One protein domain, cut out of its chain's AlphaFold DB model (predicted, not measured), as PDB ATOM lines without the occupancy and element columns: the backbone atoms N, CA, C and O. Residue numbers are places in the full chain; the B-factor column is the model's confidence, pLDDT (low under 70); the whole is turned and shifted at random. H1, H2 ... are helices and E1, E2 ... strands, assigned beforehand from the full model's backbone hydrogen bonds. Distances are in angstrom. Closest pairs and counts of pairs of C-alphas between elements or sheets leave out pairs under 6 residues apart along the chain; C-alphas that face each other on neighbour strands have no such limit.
ATOM      1  N   LEU A   2     166.050  -6.400  66.788       83.56
ATOM      2  CA  LEU A   2     165.154  -7.573  66.713       83.56
ATOM      3  C   LEU A   2     164.093  -7.642  67.831       83.56
ATOM      4  O   LEU A   2     162.922  -7.865  67.559       83.56
ATOM      5  N   LYS A   3     164.480  -7.376  69.089       86.75
ATOM      6  CA  LYS A   3     163.545  -7.369  70.235       86.75
ATOM      7  C   LYS A   3     162.420  -6.334  70.085       86.75
ATOM      8  O   LYS A   3     161.294  -6.593  70.483       86.75
ATOM      9  N   LEU A   4     162.737  -5.181  69.496       88.62
ATOM     10  CA  LEU A   4     161.787  -4.088  69.285       88.62
ATOM     11  C   LEU A   4     160.805  -4.450  68.160       88.62
ATOM     12  O   LEU A   4     159.609  -4.227  68.290       88.62
ATOM     13  N   PHE A   5     161.299  -5.117  67.113       91.06
ATOM     14  CA  PHE A   5     160.475  -5.658  66.032       91.06
ATOM     15  C   PHE A   5     159.497  -6.734  66.525       91.06
ATOM     16  O   PHE A   5     158.313  -6.679  66.213       91.06
ATOM     17  N   ILE A   6     159.968  -7.669  67.360       92.44
ATOM     18  CA  ILE A   6     159.124  -8.705  67.979       92.44
ATOM     19  C   ILE A   6     158.030  -8.068  68.844       92.44
ATOM     20  O   ILE A   6     156.880  -8.493  68.787       92.44
ATOM     21  N   PHE A   7     158.361  -7.025  69.607       93.44
ATOM     22  CA  PHE A   7     157.392  -6.327  70.451       93.44
ATOM     23  C   PHE A   7     156.270  -5.665  69.636       93.44
ATOM     24  O   PHE A   7     155.096  -5.809  69.969       93.44
ATOM     25  N   VAL A   8     156.616  -4.998  68.531       94.12
ATOM     26  CA  VAL A   8     155.626  -4.419  67.607       94.12
ATOM     27  C   VAL A   8     154.767  -5.511  66.968       94.12
ATOM     28  O   VAL A   8     153.553  -5.351  66.864       94.12
ATOM     29  N   LEU A   9     155.368  -6.644  66.595       94.31
ATOM     30  CA  LEU A   9     154.637  -7.769  66.015       94.31
ATOM     31  C   LEU A   9     153.583  -8.331  66.982       94.31
ATOM     32  O   LEU A   9     152.472  -8.626  66.556       94.31
ATOM     33  N   ILE A  10     153.921  -8.432  68.274       94.38
ATOM     34  CA  ILE A  10     153.002  -8.881  69.334       94.38
ATOM     35  C   ILE A  10     151.828  -7.906  69.497       94.38
ATOM     36  O   ILE A  10     150.687  -8.332  69.647       94.38
ATOM     37  N   LEU A  11     152.081  -6.596  69.448       95.25
ATOM     38  CA  LEU A  11     151.006  -5.601  69.516       95.25
ATOM     39  C   LEU A  11     150.042  -5.730  68.333       95.25
ATOM     40  O   LEU A  11     148.830  -5.716  68.526       95.25
ATOM     41  N   ILE A  12     150.573  -5.907  67.121       95.94
ATOM     42  CA  ILE A  12     149.755  -6.083  65.915       95.94
ATOM     43  C   ILE A  12     148.913  -7.357  66.016       95.94
ATOM     44  O   ILE A  12     147.716  -7.321  65.731       95.94
ATOM     45  N   THR A  13     149.494  -8.479  66.449       95.88
ATOM     46  CA  THR A  13     148.735  -9.728  66.589       95.88
ATOM     47  C   THR A  13     147.655  -9.632  67.658       95.88
ATOM     48  O   THR A  13     146.561 -10.137  67.431       95.88
ATOM     49  N   LEU A  14     147.899  -8.944  68.776       96.31
ATOM     50  CA  LEU A  14     146.869  -8.715  69.795       96.31
ATOM     51  C   LEU A  14     145.689  -7.899  69.252       96.31
ATOM     52  O   LEU A  14     144.540  -8.258  69.504       96.31
ATOM     53  N   VAL A  15     145.957  -6.850  68.470       96.56
ATOM     54  CA  VAL A  15     144.902  -6.051  67.825       96.56
ATOM     55  C   VAL A  15     144.090  -6.909  66.855       96.56
ATOM     56  O   VAL A  15     142.862  -6.901  66.908       96.56
ATOM     57  N   LEU A  16     144.761  -7.699  66.012       96.62
ATOM     58  CA  LEU A  16     144.093  -8.591  65.063       96.62
ATOM     59  C   LEU A  16     143.232  -9.651  65.760       96.62
ATOM     60  O   LEU A  16     142.112  -9.913  65.326       96.62
ATOM     61  N   ILE A  17     143.728 -10.237  66.853       96.56
ATOM     62  CA  ILE A  17     142.972 -11.208  67.651       96.56
ATOM     63  C   ILE A  17     141.747 -10.543  68.285       96.56
ATOM     64  O   ILE A  17     140.670 -11.131  68.251       96.56
ATOM     65  N   SER A  18     141.883  -9.325  68.815       95.69
ATOM     66  CA  SER A  18     140.746  -8.581  69.373       95.69
ATOM     67  C   SER A  18     139.660  -8.367  68.322       95.69
ATOM     68  O   SER A  18     138.518  -8.750  68.546       95.69
ATOM     69  N   MET A  19     140.030  -7.854  67.143       95.94
ATOM     70  CA  MET A  19     139.083  -7.637  66.043       95.94
ATOM     71  C   MET A  19     138.399  -8.934  65.602       95.94
ATOM     72  O   MET A  19     137.211  -8.938  65.285       95.94
ATOM     73  N   PHE A  20     139.140 -10.045  65.586       96.62
ATOM     74  CA  PHE A  20     138.584 -11.352  65.255       96.62
ATOM     75  C   PHE A  20     137.560 -11.820  66.297       96.62
ATOM     76  O   PHE A  20     136.470 -12.254  65.931       96.62
ATOM     77  N   ILE A  21     137.890 -11.714  67.588       96.38
ATOM     78  CA  ILE A  21     136.987 -12.097  68.682       96.38
ATOM     79  C   ILE A  21     135.716 -11.247  68.647       96.38
ATOM     80  O   ILE A  21     134.621 -11.801  68.739       96.38
ATOM     81  N   ASP A  22     135.855  -9.934  68.469       95.38
ATOM     82  CA  ASP A  22     134.720  -9.016  68.389       95.38
ATOM     83  C   ASP A  22     133.799  -9.382  67.220       95.38
ATOM     84  O   ASP A  22     132.592  -9.534  67.412       95.38
ATOM     85  N   GLY A  23     134.369  -9.638  66.036       94.56
ATOM     86  CA  GLY A  23     133.603 -10.060  64.863       94.56
ATOM     87  C   GLY A  23     132.863 -11.385  65.070       94.56
ATOM     88  O   GLY A  23     131.688 -11.500  64.726       94.56
ATOM     89  N   VAL A  24     133.507 -12.385  65.683       95.88
ATOM     90  CA  VAL A  24     132.860 -13.674  65.996       95.88
ATOM     91  C   VAL A  24     131.730 -13.496  67.012       95.88
ATOM     92  O   VAL A  24     130.664 -14.098  66.869       95.88
ATOM     93  N   MET A  25     131.939 -12.673  68.039       93.38
ATOM     94  CA  MET A  25     130.944 -12.431  69.081       93.38
ATOM     95  C   MET A  25     129.726 -11.671  68.543       93.38
ATOM     96  O   MET A  25     128.590 -12.001  68.892       93.38
ATOM     97  N   GLU A  26     129.947 -10.687  67.672       94.56
ATOM     98  CA  GLU A  26     128.882  -9.959  66.986       94.56
ATOM     99  C   GLU A  26     128.069 -10.888  66.080       94.56
ATOM    100  O   GLU A  26     126.840 -10.911  66.172       94.56
ATOM    101  N   LEU A  27     128.741 -11.733  65.297       93.88
ATOM    102  CA  LEU A  27     128.081 -12.694  64.416       93.88
ATOM    103  C   LEU A  27     127.246 -13.710  65.207       93.88
ATOM    104  O   LEU A  27     126.095 -13.976  64.866       93.88
ATOM    105  N   HIS A  28     127.768 -14.210  66.329       91.19
ATOM    106  CA  HIS A  28     127.017 -15.090  67.225       91.19
ATOM    107  C   HIS A  28     125.772 -14.407  67.812       91.19
ATOM    108  O   HIS A  28     124.706 -15.020  67.933       91.19
ATOM    109  N   LYS A  29     125.889 -13.128  68.186       88.69
ATOM    110  CA  LYS A  29     124.755 -12.340  68.675       88.69
ATOM    111  C   LYS A  29     123.705 -12.161  67.579       88.69
ATOM    112  O   LYS A  29     122.521 -12.331  67.864       88.69
ATOM    113  N   GLN A  30     124.132 -11.869  66.354       91.25
ATOM    114  CA  GLN A  30     123.243 -11.715  65.209       91.25
ATOM    115  C   GLN A  30     122.494 -13.017  64.900       91.25
ATOM    116  O   GLN A  30     121.269 -13.011  64.875       91.25
ATOM    117  N   GLU A  31     123.190 -14.155  64.813       87.62
ATOM    118  CA  GLU A  31     122.543 -15.460  64.607       87.62
ATOM    119  C   GLU A  31     121.487 -15.775  65.676       87.62
ATOM    120  O   GLU A  31     120.457 -16.395  65.396       87.62
ATOM    121  N   LYS A  32     121.741 -15.377  66.927       85.00
ATOM    122  CA  LYS A  32     120.791 -15.577  68.023       85.00
ATOM    123  C   LYS A  32     119.535 -14.721  67.850       85.00
ATOM    124  O   LYS A  32     118.442 -15.215  68.126       85.00
ATOM    125  N   GLU A  33     119.671 -13.472  67.418       85.44
ATOM    126  CA  GLU A  33     118.530 -12.592  67.133       85.44
ATOM    127  C   GLU A  33     117.757 -13.037  65.881       85.44
ATOM    128  O   GLU A  33     116.524 -13.066  65.900       85.44
ATOM    129  N   ASP A  34     118.447 -13.505  64.842       86.50
ATOM    130  CA  ASP A  34     117.815 -14.045  63.634       86.50
ATOM    131  C   ASP A  34     116.993 -15.299  63.957       86.50
ATOM    132  O   ASP A  34     115.832 -15.414  63.564       86.50
ATOM    133  N   LYS A  35     117.540 -16.215  64.770       83.19
ATOM    134  CA  LYS A  35     116.803 -17.399  65.247       83.19
ATOM    135  C   LYS A  35     115.553 -17.025  66.038       83.19
ATOM    136  O   LYS A  35     114.509 -17.643  65.841       83.19
ATOM    137  N   LYS A  36     115.634 -16.024  66.921       81.69
ATOM    138  CA  LYS A  36     114.455 -15.530  67.653       81.69
ATOM    139  C   LYS A  36     113.404 -14.972  66.700       81.69
ATOM    140  O   LYS A  36     112.227 -15.267  66.876       81.69
ATOM    141  N   THR A  37     113.832 -14.206  65.700       84.62
ATOM    142  CA  THR A  37     112.944 -13.604  64.700       84.62
ATOM    143  C   THR A  37     112.224 -14.683  63.898       84.62
ATOM    144  O   THR A  37     111.001 -14.693  63.867       84.62
ATOM    145  N   ILE A  38     112.949 -15.680  63.383       85.38
ATOM    146  CA  ILE A  38     112.364 -16.821  62.658       85.38
ATOM    147  C   ILE A  38     111.337 -17.571  63.519       85.38
ATOM    148  O   ILE A  38     110.263 -17.936  63.041       85.38
ATOM    149  N   ILE A  39     111.656 -17.814  64.793       84.62
ATOM    150  CA  ILE A  39     110.748 -18.503  65.719       84.62
ATOM    151  C   ILE A  39     109.492 -17.663  65.982       84.62
ATOM    152  O   ILE A  39     108.394 -18.219  66.025       84.62
ATOM    153  N   ARG A  40     109.637 -16.343  66.148       83.50
ATOM    154  CA  ARG A  40     108.506 -15.426  66.325       83.50
ATOM    155  C   ARG A  40     107.609 -15.424  65.096       83.50
ATOM    156  O   ARG A  40     106.419 -15.675  65.246       83.50
ATOM    157  N   ASP A  41     108.178 -15.207  63.918       86.31
ATOM    158  CA  ASP A  41     107.428 -15.118  62.665       86.31
ATOM    159  C   ASP A  41     106.732 -16.462  62.362       86.31
ATOM    160  O   ASP A  41     105.576 -16.511  61.941       86.31
ATOM    161  N   GLY A  42     107.398 -17.583  62.669       85.88
ATOM    162  CA  GLY A  42     106.807 -18.919  62.584       85.88
ATOM    163  C   GLY A  42     105.653 -19.143  63.567       85.88
ATOM    164  O   GLY A  42     104.657 -19.769  63.201       85.88
ATOM    165  N   MET A  43     105.751 -18.622  64.795       86.69
ATOM    166  CA  MET A  43     104.656 -18.680  65.766       86.69
ATOM    167  C   MET A  43     103.477 -17.798  65.366       86.69
ATOM    168  O   MET A  43     102.345 -18.250  65.487       86.69
ATOM    169  N   GLU A  44     103.712 -16.585  64.865       85.81
ATOM    170  CA  GLU A  44     102.649 -15.712  64.350       85.81
ATOM    171  C   GLU A  44     101.886 -16.401  63.209       85.81
ATOM    172  O   GLU A  44     100.667 -16.554  63.281       85.81
ATOM    173  N   GLY A  45     102.605 -16.971  62.236       87.56
ATOM    174  CA  GLY A  45     101.980 -17.753  61.166       87.56
ATOM    175  C   GLY A  45     101.236 -18.999  61.670       87.56
ATOM    176  O   GLY A  45     100.198 -19.380  61.120       87.56
ATOM    177  N   TYR A  46     101.728 -19.644  62.733       89.00
ATOM    178  CA  TYR A  46     101.026 -20.761  63.367       89.00
ATOM    179  C   TYR A  46      99.731 -20.319  64.054       89.00
ATOM    180  O   TYR A  46      98.726 -21.026  63.942       89.00
ATOM    181  N   LEU A  47      99.734 -19.173  64.739       88.50
ATOM    182  CA  LEU A  47      98.551 -18.610  65.390       88.50
ATOM    183  C   LEU A  47      97.463 -18.298  64.360       88.50
ATOM    184  O   LEU A  47      96.340 -18.779  64.510       88.50
ATOM    185  N   ASP A  48      97.821 -17.605  63.278       88.44
ATOM    186  CA  ASP A  48      96.888 -17.261  62.202       88.44
ATOM    187  C   ASP A  48      96.296 -18.506  61.533       88.44
ATOM    188  O   ASP A  48      95.098 -18.565  61.247       88.44
ATOM    189  N   ARG A  49      97.116 -19.541  61.312       88.00
ATOM    190  CA  ARG A  49      96.654 -20.801  60.716       88.00
ATOM    191  C   ARG A  49      95.758 -21.608  61.655       88.00
ATOM    192  O   ARG A  49      94.840 -22.275  61.184       88.00
ATOM    193  N   THR A  50      96.057 -21.606  62.950       86.62
ATOM    194  CA  THR A  50      95.393 -22.474  63.935       86.62
ATOM    195  C   THR A  50      94.089 -21.871  64.437       86.62
ATOM    196  O   THR A  50      93.097 -22.581  64.577       86.62
ATOM    197  N   PHE A  51      94.083 -20.565  64.697       84.69
ATOM    198  CA  PHE A  51      92.971 -19.872  65.344       84.69
ATOM    199  C   PHE A  51      92.264 -18.859  64.425       84.69
ATOM    200  O   PHE A  51      91.241 -18.282  64.801       84.69
ATOM    201  N   GLY A  52      92.766 -18.679  63.202       80.88
ATOM    202  CA  GLY A  52      92.266 -17.708  62.235       80.88
ATOM    203  C   GLY A  52      92.995 -16.368  62.330       80.88
ATOM    204  O   GLY A  52      93.415 -15.942  63.407       80.88
ATOM    205  N   PHE A  53      93.138 -15.713  61.177       78.94
ATOM    206  CA  PHE A  53      93.914 -14.485  61.026       78.94
ATOM    207  C   PHE A  53      93.413 -13.371  61.951       78.94
ATOM    208  O   PHE A  53      92.255 -12.963  61.855       78.94
ATOM    209  N   GLY A  54      94.285 -12.887  62.841       74.06
ATOM    210  CA  GLY A  54      93.983 -11.775  63.750       74.06
ATOM    211  C   GLY A  54      92.968 -12.071  64.864       74.06
ATOM    212  O   GLY A  54      92.599 -11.158  65.598       74.06
ATOM    213  N   ASN A  55      92.526 -13.322  65.028       81.31
ATOM    214  CA  ASN A  55      91.539 -13.687  66.055       81.31
ATOM    215  C   ASN A  55      92.140 -13.843  67.459       81.31
ATOM    216  O   ASN A  55      91.414 -13.870  68.453       81.31
ATOM    217  N   VAL A  56      93.461 -14.001  67.552       83.56
ATOM    218  CA  VAL A  56      94.161 -14.299  68.801       83.56
ATOM    219  C   VAL A  56      94.999 -13.114  69.230       83.56
ATOM    220  O   VAL A  56      95.764 -12.561  68.446       83.56
ATOM    221  N   THR A  57      94.902 -12.764  70.511       85.06
ATOM    222  CA  THR A  57      95.762 -11.742  71.109       85.06
ATOM    223  C   THR A  57      96.832 -12.393  71.974       85.06
ATOM    224  O   THR A  57      96.537 -13.218  72.845       85.06
ATOM    225  N   ILE A  58      98.089 -12.001  71.756       86.94
ATOM    226  CA  ILE A  58      99.203 -12.386  72.622       86.94
ATOM    227  C   ILE A  58      99.109 -11.564  73.904       86.94
ATOM    228  O   ILE A  58      99.260 -10.346  73.889       86.94
ATOM    229  N   PHE A  59      98.872 -12.236  75.026       88.12
ATOM    230  CA  PHE A  59      98.847 -11.598  76.338       88.12
ATOM    231  C   PHE A  59     100.244 -11.459  76.926       88.12
ATOM    232  O   PHE A  59     100.582 -10.430  77.511       88.12
ATOM    233  N   LYS A  60     101.063 -12.510  76.806       87.31
ATOM    234  CA  LYS A  60     102.401 -12.524  77.393       87.31
ATOM    235  C   LYS A  60     103.352 -13.432  76.633       87.31
ATOM    236  O   LYS A  60     103.016 -14.563  76.302       87.31
ATOM    237  N   THR A  61     104.584 -12.961  76.487       87.69
ATOM    238  CA  THR A  61     105.724 -13.781  76.081       87.69
ATOM    239  C   THR A  61     106.458 -14.298  77.313       87.69
ATOM    240  O   THR A  61     106.796 -13.532  78.218       87.69
ATOM    241  N   ILE A  62     106.687 -15.604  77.365       86.44
ATOM    242  CA  ILE A  62     107.374 -16.312  78.443       86.44
ATOM    243  C   ILE A  62     108.623 -16.959  77.848       86.44
ATOM    244  O   ILE A  62     108.561 -17.582  76.792       86.44
ATOM    245  N   TYR A  63     109.753 -16.817  78.535       84.06
ATOM    246  CA  TYR A  63     110.987 -17.514  78.188       84.06
ATOM    247  C   TYR A  63     111.202 -18.649  79.182       84.06
ATOM    248  O   TYR A  63     111.155 -18.418  80.392       84.06
ATOM    249  N   ASP A  64     111.395 -19.867  78.682       78.38
ATOM    250  CA  ASP A  64     111.726 -20.996  79.551       78.38
ATOM    251  C   ASP A  64     113.190 -20.943  80.027       78.38
ATOM    252  O   ASP A  64     113.978 -20.087  79.616       78.38
ATOM    253  N   ALA A  65     113.563 -21.867  80.918       78.06
ATOM    254  CA  ALA A  65     114.918 -21.947  81.470       78.06
ATOM    255  C   ALA A  65     115.994 -22.223  80.401       78.06
ATOM    256  O   ALA A  65     117.177 -21.987  80.636       78.06
ATOM    257  N   GLN A  66     115.588 -22.714  79.229       75.25
ATOM    258  CA  GLN A  66     116.432 -22.979  78.071       75.25
ATOM    259  C   GLN A  66     116.442 -21.801  77.076       75.25
ATOM    260  O   GLN A  66     117.173 -21.839  76.086       75.25
ATOM    261  N   GLY A  67     115.679 -20.737  77.344       72.94
ATOM    262  CA  GLY A  67     115.566 -19.550  76.502       72.94
ATOM    263  C   GLY A  67     114.606 -19.696  75.318       72.94
ATOM    264  O   GLY A  67     114.597 -18.822  74.449       72.94
ATOM    265  N   ASN A  68     113.796 -20.757  75.260       78.88
ATOM    266  CA  ASN A  68     112.769 -20.899  74.232       78.88
ATOM    267  C   ASN A  68     111.604 -19.954  74.512       78.88
ATOM    268  O   ASN A  68     111.213 -19.723  75.658       78.88
ATOM    269  N   THR A  69     111.031 -19.436  73.432       83.19
ATOM    270  CA  THR A  69     109.901 -18.512  73.490       83.19
ATOM    271  C   THR A  69     108.594 -19.296  73.563       83.19
ATOM    272  O   THR A  69     108.378 -20.228  72.787       83.19
ATOM    273  N   ARG A  70     107.721 -18.896  74.487       86.50
ATOM    274  CA  ARG A  70     106.349 -19.383  74.624       86.50
ATOM    275  C   ARG A  70     105.396 -18.200  74.668       86.50
ATOM    276  O   ARG A  70     105.691 -17.194  75.316       86.50
ATOM    277  N   TYR A  71     104.254 -18.312  74.012       88.69
ATOM    278  CA  TYR A  71     103.216 -17.295  74.024       88.69
ATOM    279  C   TYR A  71     102.020 -17.770  74.820       88.69
ATOM    280  O   TYR A  71     101.438 -18.813  74.544       88.69
ATOM    281  N   LEU A  72     101.637 -16.965  75.799       89.06
ATOM    282  CA  LEU A  72     100.333 -17.046  76.416       89.06
ATOM    283  C   LEU A  72      99.387 -16.187  75.587       89.06
ATOM    284  O   LEU A  72      99.558 -14.966  75.504       89.06
ATOM    285  N   VAL A  73      98.410 -16.832  74.972       89.88
ATOM    286  CA  VAL A  73      97.458 -16.189  74.076       89.88
ATOM    287  C   VAL A  73      96.035 -16.429  74.552       89.88
ATOM    288  O   VAL A  73      95.758 -17.432  75.215       89.88
ATOM    289  N   TYR A  74      95.127 -15.516  74.217       87.12
ATOM    290  CA  TYR A  74      93.706 -15.710  74.474       87.12
ATOM    291  C   TYR A  74      92.864 -15.497  73.222       87.12
ATOM    292  O   TYR A  74      93.170 -14.657  72.371       87.12
ATOM    293  N   LEU A  75      91.777 -16.262  73.158       85.88
ATOM    294  CA  LEU A  75      90.732 -16.161  72.155       85.88
ATOM    295  C   LEU A  75      89.436 -15.679  72.828       85.88
ATOM    296  O   LEU A  75      88.968 -16.313  73.784       85.88
ATOM    297  N   PRO A  76      88.828 -14.578  72.371       75.81
ATOM    298  CA  PRO A  76      87.524 -14.163  72.861       75.81
ATOM    299  C   PRO A  76      86.419 -15.003  72.205       75.81
ATOM    300  O   PRO A  76      86.256 -15.017  70.990       75.81
ATOM    301  N   ARG A  77      85.616 -15.710  73.007       68.94
ATOM    302  CA  ARG A  77      84.552 -16.592  72.489       68.94
ATOM    303  C   ARG A  77      83.246 -15.848  72.182       68.94
ATOM    304  O   ARG A  77      82.478 -16.282  71.330       68.94
ATOM    305  N   TYR A  78      82.991 -14.740  72.884       65.38
ATOM    306  CA  TYR A  78      81.766 -13.936  72.765       65.38
ATOM    307  C   TYR A  78      82.043 -12.449  73.048       65.38
ATOM    308  O   TYR A  78      81.680 -11.936  74.106       65.38
ATOM    309  N   GLU A  79      82.692 -11.744  72.118       61.50
ATOM    310  CA  GLU A  79      83.045 -10.316  72.279       61.50
ATOM    311  C   GLU A  79      81.838  -9.388  72.501       61.50
ATOM    312  O   GLU A  79      81.949  -8.335  73.116       61.50
ATOM    313  N   TRP A  80      80.663  -9.801  72.035       63.31
ATOM    314  CA  TRP A  80      79.405  -9.052  72.047       63.31
ATOM    315  C   TRP A  80      78.561  -9.318  73.307       63.31
ATOM    316  O   TRP A  80      77.446  -8.810  73.436       63.31
ATOM    317  N   PHE A  81      79.077 -10.103  74.258       66.50
ATOM    318  CA  PHE A  81      78.411 -10.400  75.525       66.50
ATOM    319  C   PHE A  81      78.866  -9.441  76.634       66.50
ATOM    320  O   PHE A  81      80.035  -9.085  76.716       66.50
ATOM    321  N   LYS A  82      77.969  -9.088  77.570       65.88
ATOM    322  CA  LYS A  82      78.298  -8.226  78.732       65.88
ATOM    323  C   LYS A  82      79.401  -8.791  79.647       65.88
ATOM    324  O   LYS A  82      79.965  -8.046  80.439       65.88
ATOM    325  N   ALA A  83      79.678 -10.090  79.556       68.94
ATOM    326  CA  ALA A  83      80.758 -10.776  80.256       68.94
ATOM    327  C   ALA A  83      81.480 -11.693  79.251       68.94
ATOM    328  O   ALA A  83      81.052 -12.838  79.062       68.94
ATOM    329  N   PRO A  84      82.509 -11.192  78.547       67.88
ATOM    330  CA  PRO A  84      83.231 -11.986  77.565       67.88
ATOM    331  C   PRO A  84      83.915 -13.173  78.249       67.88
ATOM    332  O   PRO A  84      84.520 -13.047  79.314       67.88
ATOM    333  N   LYS A  85      83.796 -14.349  77.628       75.88
ATOM    334  CA  LYS A  85      84.555 -15.542  78.016       75.88
ATOM    335  C   LYS A  85      85.795 -15.632  77.142       75.88
ATOM    336  O   LYS A  85      85.687 -15.528  75.920       75.88
ATOM    337  N   TYR A  86      86.935 -15.857  77.782       83.06
ATOM    338  CA  TYR A  86      88.228 -16.003  77.128       83.06
ATOM    339  C   TYR A  86      88.708 -17.444  77.256       83.06
ATOM    340  O   TYR A  86      88.680 -18.012  78.350       83.06
ATOM    341  N   GLU A  87      89.141 -18.021  76.143       87.06
ATOM    342  CA  GLU A  87      89.846 -19.299  76.119       87.06
ATOM    343  C   GLU A  87      91.344 -19.017  76.054       87.06
ATOM    344  O   GLU A  87      91.795 -18.237  75.217       87.06
ATOM    345  N   TRP A  88      92.102 -19.608  76.975       90.19
ATOM    346  CA  TRP A  88      93.529 -19.353  77.134       90.19
ATOM    347  C   TRP A  88      94.341 -20.522  76.600       90.19
ATOM    348  O   TRP A  88      94.025 -21.680  76.882       90.19
ATOM    349  N   TYR A  89      95.417 -20.211  75.884       90.31
ATOM    350  CA  TYR A  89      96.319 -21.203  75.319       90.31
ATOM    351  C   TYR A  89      97.777 -20.828  75.572       90.31
ATOM    352  O   TYR A  89      98.164 -19.667  75.445       90.31
ATOM    353  N   GLU A  90      98.598 -21.824  75.893       91.00
ATOM    354  CA  GLU A  90     100.054 -21.717  75.830       91.00
ATOM    355  C   GLU A  90     100.520 -22.265  74.483       91.00
ATOM    356  O   GLU A  90     100.214 -23.402  74.138       91.00
ATOM    357  N   VAL A  91     101.251 -21.461  73.717       90.19
ATOM    358  CA  VAL A  91     101.793 -21.811  72.401       90.19
ATOM    359  C   VAL A  91     103.307 -21.823  72.474       90.19
ATOM    360  O   VAL A  91     103.917 -20.872  72.958       90.19
ATOM    361  N   TYR A  92     103.928 -22.899  72.008       88.94
ATOM    362  CA  TYR A  92     105.370 -23.079  72.118       88.94
ATOM    363  C   TYR A  92     105.947 -23.876  70.946       88.94
ATOM    364  O   TYR A  92     105.262 -24.649  70.268       88.94
ATOM    365  N   ALA A  93     107.242 -23.677  70.706       85.69
ATOM    366  CA  ALA A  93     107.988 -24.403  69.689       85.69
ATOM    367  C   ALA A  93     108.425 -25.794  70.186       85.69
ATOM    368  O   ALA A  93     108.839 -25.970  71.330       85.69
ATOM    369  N   THR A  94     108.370 -26.784  69.300       84.56
ATOM    370  CA  THR A  94     108.840 -28.163  69.495       84.56
ATOM    371  C   THR A  94     109.761 -28.573  68.347       84.56
ATOM    372  O   THR A  94     109.813 -27.907  67.315       84.56
ATOM    373  N   GLN A  95     110.460 -29.705  68.482       79.44
ATOM    374  CA  GLN A  95     111.344 -30.221  67.424       79.44
ATOM    375  C   GLN A  95     110.617 -30.499  66.095       79.44
ATOM    376  O   GLN A  95     111.245 -30.485  65.043       79.44
ATOM    377  N   SER A  96     109.301 -30.734  66.131       80.69
ATOM    378  CA  SER A  96     108.476 -31.039  64.958       80.69
ATOM    379  C   SER A  96     107.612 -29.862  64.477       80.69
ATOM    380  O   SER A  96     106.723 -30.071  63.657       80.69
ATOM    381  N   GLY A  97     107.810 -28.648  65.006       85.38
ATOM    382  CA  GLY A  97     106.991 -27.465  64.702       85.38
ATOM    383  C   GLY A  97     106.350 -26.852  65.948       85.38
ATOM    384  O   GLY A  97     106.863 -27.015  67.050       85.38
ATOM    385  N   PHE A  98     105.227 -26.152  65.805       90.19
ATOM    386  CA  PHE A  98     104.564 -25.458  66.917       90.19
ATOM    387  C   PHE A  98     103.394 -26.265  67.482       90.19
ATOM    388  O   PHE A  98     102.713 -26.992  66.754       90.19
ATOM    389  N   LYS A  99     103.165 -26.137  68.789       89.81
ATOM    390  CA  LYS A  99     102.026 -26.740  69.491       89.81
ATOM    391  C   LYS A  99     101.345 -25.707  70.375       89.81
ATOM    392  O   LYS A  99     101.972 -24.727  70.773       89.81
ATOM    393  N   HIS A 100     100.078 -25.958  70.687       91.19
ATOM    394  CA  HIS A 100      99.324 -25.193  71.667       91.19
ATOM    395  C   HIS A 100      98.634 -26.121  72.670       91.19
ATOM    396  O   HIS A 100      98.202 -27.217  72.311       91.19
ATOM    397  N   GLU A 101      98.504 -25.668  73.913       89.62
ATOM    398  CA  GLU A 101      97.790 -26.363  74.982       89.62
ATOM    399  C   GLU A 101      96.785 -25.421  75.638       89.62
ATOM    400  O   GLU A 101      97.108 -24.278  75.954       89.62
ATOM    401  N   ALA A 102      95.549 -25.891  75.825       88.31
ATOM    402  CA  ALA A 102      94.519 -25.122  76.511       88.31
ATOM    403  C   ALA A 102      94.817 -25.066  78.011       88.31
ATOM    404  O   ALA A 102      94.978 -26.101  78.664       88.31
ATOM    405  N   ILE A 103      94.814 -23.863  78.571       85.19
ATOM    406  CA  ILE A 103      94.978 -23.664  80.005       85.19
ATOM    407  C   ILE A 103      93.611 -23.863  80.646       85.19
ATOM    408  O   ILE A 103      92.700 -23.047  80.491       85.19
TER     409      ILE A 103
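AT A GLANCE: This is residues 2 to 103 of the 105 residues of an uncharacterized protein of Rhodococcus qingshengii (UniProt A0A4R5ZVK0). What is the main shape? A small, strongly twisted sheet of four strands has the last part of one long helix, H1, packed over one face, while residues 2 to 35 of H1 stick out far beyond it as a long arm. What is it built of? The 102 printed residues hold, in order, H1, E1, E2, E3 and E4, class mixed; the sheet, E1 - E2 - E3 - E4, is an antiparallel meander, each strand the neighbour of the one before. How far does it reach? It is extended, with a radius of gyration of the C-alphas of 24.0 A and spans of 87 by 29 by 24 A, the arm making the length.

HOW THE PARTS SIT: How do the strands pair? E1, residues 57 to 63, and E2, residues 69 to 76, form a hairpin, with N 62 and O 70 within hydrogen-bond range at 2.8 A. E2 and E3, residues 86 to 94, form another, with N 71 and O 91 at 2.8 A. E3 and E4, residues 97 to 102, form a third, with N 94 and O 97 at 2.7 A. Where is the helix? H1, residues 2 to 51, is on one face of the sheet, two layers, at a height of 12.1 A, along the strands at 21 degrees to E2 on the local plane. Its closest C-alphas to E4 are Tyr 46 and Phe 98, 6.9 A. Every O i to N i+4 pair of H1 is within hydrogen-bond range.

IN THESE COORDINATES: Where does H1 run? H1 runs from C-alpha 2 at (165.154, -7.573, 66.713) to C-alpha 51 at (92.971, -19.872, 65.344), and its first and last C-alphas are 73.2 A apart. How long are the strands? E1 measures 17.8 A, E2 22.8 A, E3 25.1 A and E4 17.3 A.

THE WHOLE: Is anything cut or long? The printed part has no cut and no long link. Where is confidence low? Residues 77 to 84 are under 70.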